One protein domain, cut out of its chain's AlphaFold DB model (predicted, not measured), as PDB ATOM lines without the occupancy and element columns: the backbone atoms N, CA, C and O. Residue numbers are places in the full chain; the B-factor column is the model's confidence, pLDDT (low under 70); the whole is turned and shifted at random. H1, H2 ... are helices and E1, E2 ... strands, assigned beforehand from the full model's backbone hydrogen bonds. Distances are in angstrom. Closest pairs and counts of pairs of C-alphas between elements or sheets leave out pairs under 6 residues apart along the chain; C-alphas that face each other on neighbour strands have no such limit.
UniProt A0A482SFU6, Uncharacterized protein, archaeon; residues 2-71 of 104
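What this domain is: This is residues 2 to 71 of the 104 residues of an uncharacterized protein of archaeon (UniProt A0A482SFU6). A small sheet of three strands has H3 grazing it, while two short helices, H1 and H2, make a steeply tilted pair off the sheet. The 70 printed residues, mixed in class, run H1 H2 E1 E2 H3 E3; the mixed sheet's order is E2 E1 E3. It is only just compact, close to loose: radius of gyration of the C-alphas 12.8 A, spans 32 by 28 by 23 A.

How they stand to each other: Start at H1, residues 2 to 7; it touches H2, residues 12 to 17, closest at the C-alphas of Asn 4 and Ser 15, 5.0 A. E1, residues 30 to 36, and E2, residues 42 to 44, form an antiparallel hairpin; find N 43 and O 35 within hydrogen-bond range, 2.8 A. E3, residues 61 to 64, is parallel to E1, with N 32 and O 62 at 2.8 A. H3, residues 47 to 55, only grazes the sheet. Every O i to N i+4 pair in H1, H2 and H3 is within range.

Where its parts are: Find C-alpha 2, where H1 begins, at (-31.618, -2.416, -8.123). E1 measures 19.2 A, H3 12.4 A. E3 ends at C-alpha 64, (-18.703, -14.892, -20.333).

The domain as a whole: The printed part has no cut. H2 to E1 is a long link. No printed residue is under 70.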
ATOM      1  N   ILE A   2     -30.934  -3.604  -8.679       95.62
ATOM      2  CA  ILE A   2     -31.618  -2.416  -8.123       95.62
ATOM      3  C   ILE A   2     -32.117  -1.505  -9.244       95.62
ATOM      4  O   ILE A   2     -33.286  -1.155  -9.262       95.62
ATOM      5  N   LEU A   3     -31.269  -1.209 -10.236       97.00
ATOM      6  CA  LEU A   3     -31.680  -0.455 -11.426       97.00
ATOM      7  C   LEU A   3     -32.807  -1.157 -12.203       97.00
ATOM      8  O   LEU A   3     -33.728  -0.508 -12.678       97.00
ATOM      9  N   ASN A   4     -32.781  -2.485 -12.307       96.62
ATOM     10  CA  ASN A   4     -33.842  -3.222 -12.997       96.62
ATOM     11  C   ASN A   4     -35.171  -3.145 -12.228       96.62
ATOM     12  O   ASN A   4     -36.208  -2.871 -12.818       96.62
ATOM     13  N   HIS A   5     -35.134  -3.315 -10.909       95.75
ATOM     14  CA  HIS A   5     -36.338  -3.319 -10.087       95.75
ATOM     15  C   HIS A   5     -36.905  -1.909  -9.899       95.75
ATOM     16  O   HIS A   5     -38.056  -1.649 -10.221       95.75
ATOM     17  N   VAL A   6     -36.075  -0.980  -9.419       94.94
ATOM     18  CA  VAL A   6     -36.504   0.369  -9.030       94.94
ATOM     19  C   VAL A   6     -36.716   1.263 -10.247       94.94
ATOM     20  O   VAL A   6     -37.713   1.970 -10.313       94.94
ATOM     21  N   TRP A   7     -35.788   1.252 -11.209       97.19
ATOM     22  CA  TRP A   7     -35.851   2.169 -12.351       97.19
ATOM     23  C   TRP A   7     -36.635   1.595 -13.530       97.19
ATOM     24  O   TRP A   7     -37.429   2.304 -14.139       97.19
ATOM     25  N   LYS A   8     -36.435   0.312 -13.861       96.06
ATOM     26  CA  LYS A   8     -37.163  -0.333 -14.970       96.06
ATOM     27  C   LYS A   8     -38.495  -0.964 -14.551       96.06
ATOM     28  O   LYS A   8     -39.209  -1.451 -15.421       96.06
ATOM     29  N   GLY A   9     -38.825  -0.985 -13.257       95.88
ATOM     30  CA  GLY A   9     -40.082  -1.551 -12.755       95.88
ATOM     31  C   GLY A   9     -40.210  -3.066 -12.946       95.88
ATOM     32  O   GLY A   9     -41.324  -3.582 -12.976       95.88
ATOM     33  N   MET A  10     -39.098  -3.783 -13.124       97.25
ATOM     34  CA  MET A  10     -39.113  -5.238 -13.307       97.25
ATOM     35  C   MET A  10     -39.458  -5.937 -11.985       97.25
ATOM     36  O   MET A  10     -39.067  -5.469 -10.911       97.25
ATOM     37  N   ASP A  11     -40.121  -7.095 -12.042       95.88
ATOM     38  CA  ASP A  11     -40.316  -7.930 -10.852       95.88
ATOM     39  C   ASP A  11     -38.968  -8.403 -10.271       95.88
ATOM     40  O   ASP A  11     -37.912  -8.304 -10.915       95.88
ATOM     41  N   LEU A  12     -38.982  -8.887  -9.024       95.88
ATOM     42  CA  LEU A  12     -37.756  -9.254  -8.310       95.88
ATOM     43  C   LEU A  12     -36.955 -10.333  -9.042       95.88
ATOM     44  O   LEU A  12     -35.732 -10.206  -9.159       95.88
ATOM     45  N   LEU A  13     -37.622 -11.376  -9.543       95.00
ATOM     46  CA  LEU A  13     -36.944 -12.498 -10.183       95.00
ATOM     47  C   LEU A  13     -36.351 -12.063 -11.524       95.00
ATOM     48  O   LEU A  13     -35.159 -12.265 -11.756       95.00
ATOM     49  N   SER A  14     -37.129 -11.376 -12.363       95.50
ATOM     50  CA  SER A  14     -36.640 -10.832 -13.636       95.50
ATOM     51  C   SER A  14     -35.477  -9.856 -13.434       95.50
ATOM     52  O   SER A  14     -34.513  -9.855 -14.203       95.50
ATOM     53  N   SER A  15     -35.495  -9.067 -12.354       96.75
ATOM     54  CA  SER A  15     -34.412  -8.139 -11.998       96.75
ATOM     55  C   SER A  15     -33.085  -8.827 -11.666       96.75
ATOM     56  O   SER A  15     -32.024  -8.216 -11.860       96.75
ATOM     57  N   VAL A  16     -33.146 -10.057 -11.147       95.75
ATOM     58  CA  VAL A  16     -31.993 -10.922 -10.845       95.75
ATOM     59  C   VAL A  16     -31.563 -11.726 -12.076       95.75
ATOM     60  O   VAL A  16     -30.364 -11.893 -12.310       95.75
ATOM     61  N   LEU A  17     -32.513 -12.192 -12.886       94.38
ATOM     62  CA  LEU A  17     -32.244 -12.999 -14.078       94.38
ATOM     63  C   LEU A  17     -31.783 -12.187 -15.288       94.38
ATOM     64  O   LEU A  17     -31.188 -12.756 -16.193       94.38
ATOM     65  N   THR A  18     -32.002 -10.871 -15.315       95.19
ATOM     66  CA  THR A  18     -31.487 -10.028 -16.406       95.19
ATOM     67  C   THR A  18     -29.968 -10.233 -16.561       95.19
ATOM     68  O   THR A  18     -29.262 -10.128 -15.548       95.19
ATOM     69  N   PRO A  19     -29.455 -10.482 -17.783       95.00
ATOM     70  CA  PRO A  19     -28.022 -10.583 -18.050       95.00
ATOM     71  C   PRO A  19     -27.264  -9.357 -17.536       95.00
ATOM     72  O   PRO A  19     -27.726  -8.217 -17.658       95.00
ATOM     73  N   ARG A  20     -26.107  -9.588 -16.920       95.12
ATOM     74  CA  ARG A  20     -25.278  -8.543 -16.316       95.12
ATOM     75  C   ARG A  20     -24.107  -8.171 -17.208       95.12
ATOM     76  O   ARG A  20     -23.635  -8.949 -18.027       95.12
ATOM     77  N   ILE A  21     -23.634  -6.949 -17.008       95.75
ATOM     78  CA  ILE A  21     -22.433  -6.412 -17.637       95.75
ATOM     79  C   ILE A  21     -21.528  -5.927 -16.510       95.75
ATOM     80  O   ILE A  21     -22.007  -5.281 -15.571       95.75
ATOM     81  N   HIS A  22     -20.241  -6.248 -16.579       95.94
ATOM     82  CA  HIS A  22     -19.257  -5.852 -15.584       95.94
ATOM     83  C   HIS A  22     -18.029  -5.214 -16.230       95.94
ATOM     84  O   HIS A  22     -17.513  -5.683 -17.236       95.94
ATOM     85  N   THR A  23     -17.551  -4.144 -15.606       96.06
ATOM     86  CA  THR A  23     -16.231  -3.561 -15.824       96.06
ATOM     87  C   THR A  23     -15.784  -2.921 -14.514       96.06
ATOM     88  O   THR A  23     -16.618  -2.502 -13.705       96.06
ATOM     89  N   GLN A  24     -14.477  -2.855 -14.290       95.88
ATOM     90  CA  GLN A  24     -13.884  -2.300 -13.070       95.88
ATOM     91  C   GLN A  24     -12.699  -1.379 -13.380       95.88
ATOM     92  O   GLN A  24     -11.771  -1.270 -12.582       95.88
ATOM     93  N   LEU A  25     -12.738  -0.716 -14.544       95.19
ATOM     94  CA  LEU A  25     -11.683   0.138 -15.108       95.19
ATOM     95  C   LEU A  25     -10.403  -0.618 -15.504       95.19
ATOM     96  O   LEU A  25      -9.983  -0.517 -16.651       95.19
ATOM     97  N   LEU A  26      -9.788  -1.370 -14.587       95.06
ATOM     98  CA  LEU A  26      -8.621  -2.211 -14.859       95.06
ATOM     99  C   LEU A  26      -8.899  -3.677 -14.482       95.06
ATOM    100  O   LEU A  26      -9.289  -3.942 -13.346       95.06
ATOM    101  N   PRO A  27      -8.644  -4.646 -15.380       93.75
ATOM    102  CA  PRO A  27      -8.239  -4.457 -16.777       93.75
ATOM    103  C   PRO A  27      -9.329  -3.750 -17.603       93.75
ATOM    104  O   PRO A  27     -10.515  -3.897 -17.305       93.75
ATOM    105  N   ASP A  28      -8.918  -2.998 -18.633       96.38
ATOM    106  CA  ASP A  28      -9.827  -2.302 -19.558       96.38
ATOM    107  C   ASP A  28     -10.572  -3.323 -20.422       96.38
ATOM    108  O   ASP A  28     -10.144  -3.705 -21.512       96.38
ATOM    109  N   SER A  29     -11.641  -3.860 -19.850       96.12
ATOM    110  CA  SER A  29     -12.454  -4.925 -20.414       96.12
ATOM    111  C   SER A  29     -13.879  -4.829 -19.888       96.12
ATOM    112  O   SER A  29     -14.131  -4.305 -18.796       96.12
ATOM    113  N   ILE A  30     -14.811  -5.319 -20.701       97.12
ATOM    114  CA  ILE A  30     -16.219  -5.453 -20.361       97.12
ATOM    115  C   ILE A  30     -16.598  -6.921 -20.504       97.12
ATOM    116  O   ILE A  30     -16.559  -7.478 -21.601       97.12
ATOM    117  N   ASP A  31     -17.023  -7.514 -19.398       96.56
ATOM    118  CA  ASP A  31     -17.577  -8.857 -19.367       96.56
ATOM    119  C   ASP A  31     -19.099  -8.777 -19.471       96.56
ATOM    120  O   ASP A  31     -19.760  -8.095 -18.682       96.56
ATOM    121  N   VAL A  32     -19.658  -9.475 -20.453       96.56
ATOM    122  CA  VAL A  32     -21.092  -9.547 -20.732       96.56
ATOM    123  C   VAL A  32     -21.571 -10.960 -20.439       96.56
ATOM    124  O   VAL A  32     -20.971 -11.934 -20.882       96.56
ATOM    125  N   GLU A  33     -22.629 -11.080 -19.650       95.38
ATOM    126  CA  GLU A  33     -23.147 -12.375 -19.228       95.38
ATOM    127  C   GLU A  33     -23.868 -13.088 -20.373       95.38
ATOM    128  O   GLU A  33     -24.806 -12.550 -20.961       95.38
ATOM    129  N   ASP A  34     -23.429 -14.315 -20.648       94.38
ATOM    130  CA  ASP A  34     -24.073 -15.252 -21.563       94.38
ATOM    131  C   ASP A  34     -23.931 -16.669 -20.999       94.38
ATOM    132  O   ASP A  34     -22.965 -17.386 -21.261       94.38
ATOM    133  N   GLN A  35     -24.845 -17.029 -20.097       93.12
ATOM    134  CA  GLN A  35     -24.741 -18.230 -19.271       93.12
ATOM    135  C   GLN A  35     -26.017 -19.067 -19.350       93.12
ATOM    136  O   GLN A  35     -27.126 -18.563 -19.187       93.12
ATOM    137  N   THR A  36     -25.855 -20.386 -19.472       92.50
ATOM    138  CA  THR A  36     -26.940 -21.344 -19.213       92.50
ATOM    139  C   THR A  36     -26.931 -21.769 -17.745       92.50
ATOM    140  O   THR A  36     -25.926 -22.254 -17.222       92.50
ATOM    141  N   LEU A  37     -28.049 -21.546 -17.061       90.25
ATOM    142  CA  LEU A  37     -28.250 -21.868 -15.653       90.25
ATOM    143  C   LEU A  37     -28.454 -23.374 -15.457       90.25
ATOM    144  O   LEU A  37     -28.923 -24.071 -16.355       90.25
ATOM    145  N   ALA A  38     -28.200 -23.869 -14.243       84.75
ATOM    146  CA  ALA A  38     -28.434 -25.275 -13.892       84.75
ATOM    147  C   ALA A  38     -29.902 -25.710 -14.078       84.75
ATOM    148  O   ALA A  38     -30.178 -26.875 -14.344       84.75
ATOM    149  N   ILE A  39     -30.836 -24.758 -13.997       84.00
ATOM    150  CA  ILE A  39     -32.270 -24.962 -14.251       84.00
ATOM    151  C   ILE A  39     -32.630 -25.023 -15.751       84.00
ATOM    152  O   ILE A  39     -33.807 -25.039 -16.094       84.00
ATOM    153  N   GLY A  40     -31.640 -25.014 -16.650       87.50
ATOM    154  CA  GLY A  40     -31.821 -25.101 -18.104       87.50
ATOM    155  C   GLY A  40     -32.179 -23.782 -18.796       87.50
ATOM    156  O   GLY A  40     -32.257 -23.740 -20.020       87.50
ATOM    157  N   GLN A  41     -32.380 -22.698 -18.045       90.25
ATOM    158  CA  GLN A  41     -32.630 -21.370 -18.601       90.25
ATOM    159  C   GLN A  41     -31.325 -20.733 -19.092       90.25
ATOM    160  O   GLN A  41     -30.364 -20.650 -18.330       90.25
ATOM    161  N   THR A  42     -31.302 -20.223 -20.322       92.50
ATOM    162  CA  THR A  42     -30.178 -19.436 -20.846       92.50
ATOM    163  C   THR A  42     -30.434 -17.947 -20.654       92.50
ATOM    164  O   THR A  42     -31.518 -17.443 -20.947       92.50
ATOM    165  N   LEU A  43     -29.433 -17.250 -20.126       92.62
ATOM    166  CA  LEU A  43     -29.400 -15.805 -19.986       92.62
ATOM    167  C   LEU A  43     -28.447 -15.267 -21.041       92.62
ATOM    168  O   LEU A  43     -27.243 -15.428 -20.886       92.62
ATOM    169  N   THR A  44     -28.987 -14.634 -22.077       92.38
ATOM    170  CA  THR A  44     -28.199 -14.083 -23.183       92.38
ATOM    171  C   THR A  44     -28.394 -12.579 -23.228       92.38
ATOM    172  O   THR A  44     -29.527 -12.090 -23.240       92.38
ATOM    173  N   ALA A  45     -27.288 -11.838 -23.194       89.94
ATOM    174  CA  ALA A  45     -27.317 -10.400 -23.399       89.94
ATOM    175  C   ALA A  45     -27.745 -10.051 -24.831       89.94
ATOM    176  O   ALA A  45     -27.520 -10.809 -25.767       89.94
ATOM    177  N   ASP A  46     -28.349  -8.880 -24.996       91.12
ATOM    178  CA  ASP A  46     -28.738  -8.374 -26.310       91.12
ATOM    179  C   ASP A  46     -27.491  -8.011 -27.140       91.12
ATOM    180  O   ASP A  46     -26.693  -7.159 -26.737       91.12
ATOM    181  N   ASP A  47     -27.336  -8.637 -28.309       92.00
ATOM    182  CA  ASP A  47     -26.231  -8.385 -29.240       92.00
ATOM    183  C   ASP A  47     -26.149  -6.914 -29.674       92.00
ATOM    184  O   ASP A  47     -25.058  -6.399 -29.938       92.00
ATOM    185  N   GLU A  48     -27.276  -6.198 -29.708       94.69
ATOM    186  CA  GLU A  48     -27.291  -4.770 -30.025       94.69
ATOM    187  C   GLU A  48     -26.605  -3.935 -28.936       94.69
ATOM    188  O   GLU A  48     -25.952  -2.932 -29.240       94.69
ATOM    189  N   VAL A  49     -26.657  -4.370 -27.671       92.31
ATOM    190  CA  VAL A  49     -25.923  -3.714 -26.578       92.31
ATOM    191  C   VAL A  49     -24.418  -3.869 -26.781       92.31
ATOM    192  O   VAL A  49     -23.676  -2.900 -26.616       92.31
ATOM    193  N   VAL A  50     -23.956  -5.051 -27.193       94.31
ATOM    194  CA  VAL A  50     -22.531  -5.306 -27.457       94.31
ATOM    195  C   VAL A  50     -22.032  -4.482 -28.642       94.31
ATOM    196  O   VAL A  50     -21.007  -3.803 -28.524       94.31
ATOM    197  N   LYS A  51     -22.788  -4.451 -29.745       95.56
ATOM    198  CA  LYS A  51     -22.472  -3.601 -30.906       95.56
ATOM    199  C   LYS A  51     -22.405  -2.124 -30.521       95.56
ATOM    200  O   LYS A  51     -21.488  -1.416 -30.940       95.56
ATOM    201  N   LEU A  52     -23.339  -1.653 -29.692       96.62
ATOM    202  CA  LEU A  52     -23.359  -0.268 -29.224       96.62
ATOM    203  C   LEU A  52     -22.140   0.068 -28.355       96.62
ATOM    204  O   LEU A  52     -21.576   1.155 -28.500       96.62
ATOM    205  N   LEU A  53     -21.722  -0.840 -27.469       96.31
ATOM    206  CA  LEU A  53     -20.520  -0.668 -26.646       96.31
ATOM    207  C   LEU A  53     -19.265  -0.558 -27.522       96.31
ATOM    208  O   LEU A  53     -18.480   0.377 -27.351       96.31
ATOM    209  N   GLN A  54     -19.121  -1.448 -28.504       96.38
ATOM    210  CA  GLN A  54     -18.004  -1.432 -29.452       96.38
ATOM    211  C   GLN A  54     -17.970  -0.146 -30.279       96.38
ATOM    212  O   GLN A  54     -16.923   0.493 -30.386       96.38
ATOM    213  N   HIS A  55     -19.121   0.294 -30.792       97.25
ATOM    214  CA  HIS A  55     -19.243   1.562 -31.514       97.25
ATOM    215  C   HIS A  55     -18.854   2.776 -30.651       97.25
ATOM    216  O   HIS A  55     -18.347   3.770 -31.163       97.25
ATOM    217  N   LYS A  56     -19.062   2.706 -29.331       97.25
ATOM    218  CA  LYS A  56     -18.680   3.757 -28.373       97.25
ATOM    219  C   LYS A  56     -17.206   3.715 -27.946       97.25
ATOM    220  O   LYS A  56     -16.809   4.549 -27.138       97.25
ATOM    221  N   GLY A  57     -16.402   2.796 -28.487       96.75
ATOM    222  CA  GLY A  57     -14.967   2.686 -28.201       96.75
ATOM    223  C   GLY A  57     -14.601   1.651 -27.135       96.75
ATOM    224  O   GLY A  57     -13.432   1.533 -26.778       96.75
ATOM    225  N   HIS A  58     -15.562   0.867 -26.633       97.12
ATOM    226  CA  HIS A  58     -15.249  -0.279 -25.782       97.12
ATOM    227  C   HIS A  58     -14.834  -1.462 -26.660       97.12
ATOM    228  O   HIS A  58     -15.674  -2.211 -27.151       97.12
ATOM    229  N   HIS A  59     -13.533  -1.619 -26.897       92.62
ATOM    230  CA  HIS A  59     -13.027  -2.636 -27.827       92.62
ATOM    231  C   HIS A  59     -12.916  -4.036 -27.204       92.62
ATOM    232  O   HIS A  59     -13.091  -5.034 -27.898       92.62
ATOM    233  N   ASN A  60     -12.691  -4.117 -25.891       96.19
ATOM    234  CA  ASN A  60     -12.481  -5.375 -25.172       96.19
ATOM    235  C   ASN A  60     -13.781  -5.883 -24.529       96.19
ATOM    236  O   ASN A  60     -13.865  -6.010 -23.308       96.19
ATOM    237  N   VAL A  61     -14.806  -6.146 -25.344       96.69
ATOM    238  CA  VAL A  61     -16.082  -6.723 -24.881       96.69
ATOM    239  C   VAL A  61     -16.063  -8.232 -25.097       96.69
ATOM    240  O   VAL A  61     -15.784  -8.692 -26.202       96.69
ATOM    241  N   SER A  62     -16.334  -9.012 -24.054       94.06
ATOM    242  CA  SER A  62     -16.328 -10.477 -24.103       94.06
ATOM    243  C   SER A  62     -17.588 -11.059 -23.481       94.06
ATOM    244  O   SER A  62     -17.955 -10.689 -22.369       94.06
ATOM    245  N   TYR A  63     -18.198 -12.028 -24.161       95.06
ATOM    246  CA  TYR A  63     -19.222 -12.870 -23.552       95.06
ATOM    247  C   TYR A  63     -18.570 -13.859 -22.582       95.06
ATOM    248  O   TYR A  63     -17.509 -14.430 -22.865       95.06
ATOM    249  N   LYS A  64     -19.186 -14.040 -21.418       94.06
ATOM    250  CA  LYS A  64     -18.703 -14.892 -20.333       94.06
ATOM    251  C   LYS A  64     -19.844 -15.784 -19.848       94.06
ATOM    252  O   LYS A  64     -20.925 -15.301 -19.521       94.06
ATOM    253  N   ASP A  65     -19.563 -17.078 -19.736       90.81
ATOM    254  CA  ASP A  65     -20.501 -18.101 -19.256       90.81
ATOM    255  C   ASP A  65     -20.383 -18.367 -17.747       90.81
ATOM    256  O   ASP A  65     -21.165 -19.128 -17.173       90.81
ATOM    257  N   LYS A  66     -19.375 -17.772 -17.095       85.75
ATOM    258  CA  LYS A  66     -19.024 -17.951 -15.679       85.75
ATOM    259  C   LYS A  66     -18.411 -16.671 -15.115       85.75
ATOM    260  O   LYS A  66     -17.966 -15.801 -15.855       85.75
ATOM    261  N   GLY A  67     -18.320 -16.597 -13.787       80.88
ATOM    262  CA  GLY A  67     -17.600 -15.521 -13.091       80.88
ATOM    263  C   GLY A  67     -18.448 -14.298 -12.740       80.88
ATOM    264  O   GLY A  67     -17.923 -13.350 -12.165       80.88
ATOM    265  N   PHE A  68     -19.755 -14.329 -13.011       89.38
ATOM    266  CA  PHE A  68     -20.673 -13.305 -12.516       89.38
ATOM    267  C   PHE A  68     -21.103 -13.566 -11.076       89.38
ATOM    268  O   PHE A  68     -21.015 -14.678 -10.547       89.38
ATOM    269  N   SER A  69     -21.590 -12.508 -10.432       92.12
ATOM    270  CA  SER A  69     -22.080 -12.570  -9.061       92.12
ATOM    271  C   SER A  69     -23.320 -13.464  -8.934       92.12
ATOM    272  O   SER A  69     -23.972 -13.837  -9.904       92.12
ATOM    273  N   CYS A  70     -23.667 -13.833  -7.709       94.19
ATOM    274  CA  CYS A  70     -24.947 -14.461  -7.389       94.19
ATOM    275  C   CYS A  70     -25.643 -13.549  -6.392       94.19
ATOM    276  O   CYS A  70     -24.989 -13.094  -5.452       94.19
ATOM    277  N   THR A  71     -26.925 -13.247  -6.597       95.06
ATOM    278  CA  THR A  71     -27.604 -12.262  -5.748       95.06
ATOM    279  C   THR A  71     -28.926 -12.722  -5.145       95.06
ATOM    280  O   THR A  71     -29.882 -13.056  -5.833       95.06
TER     281      THR A  71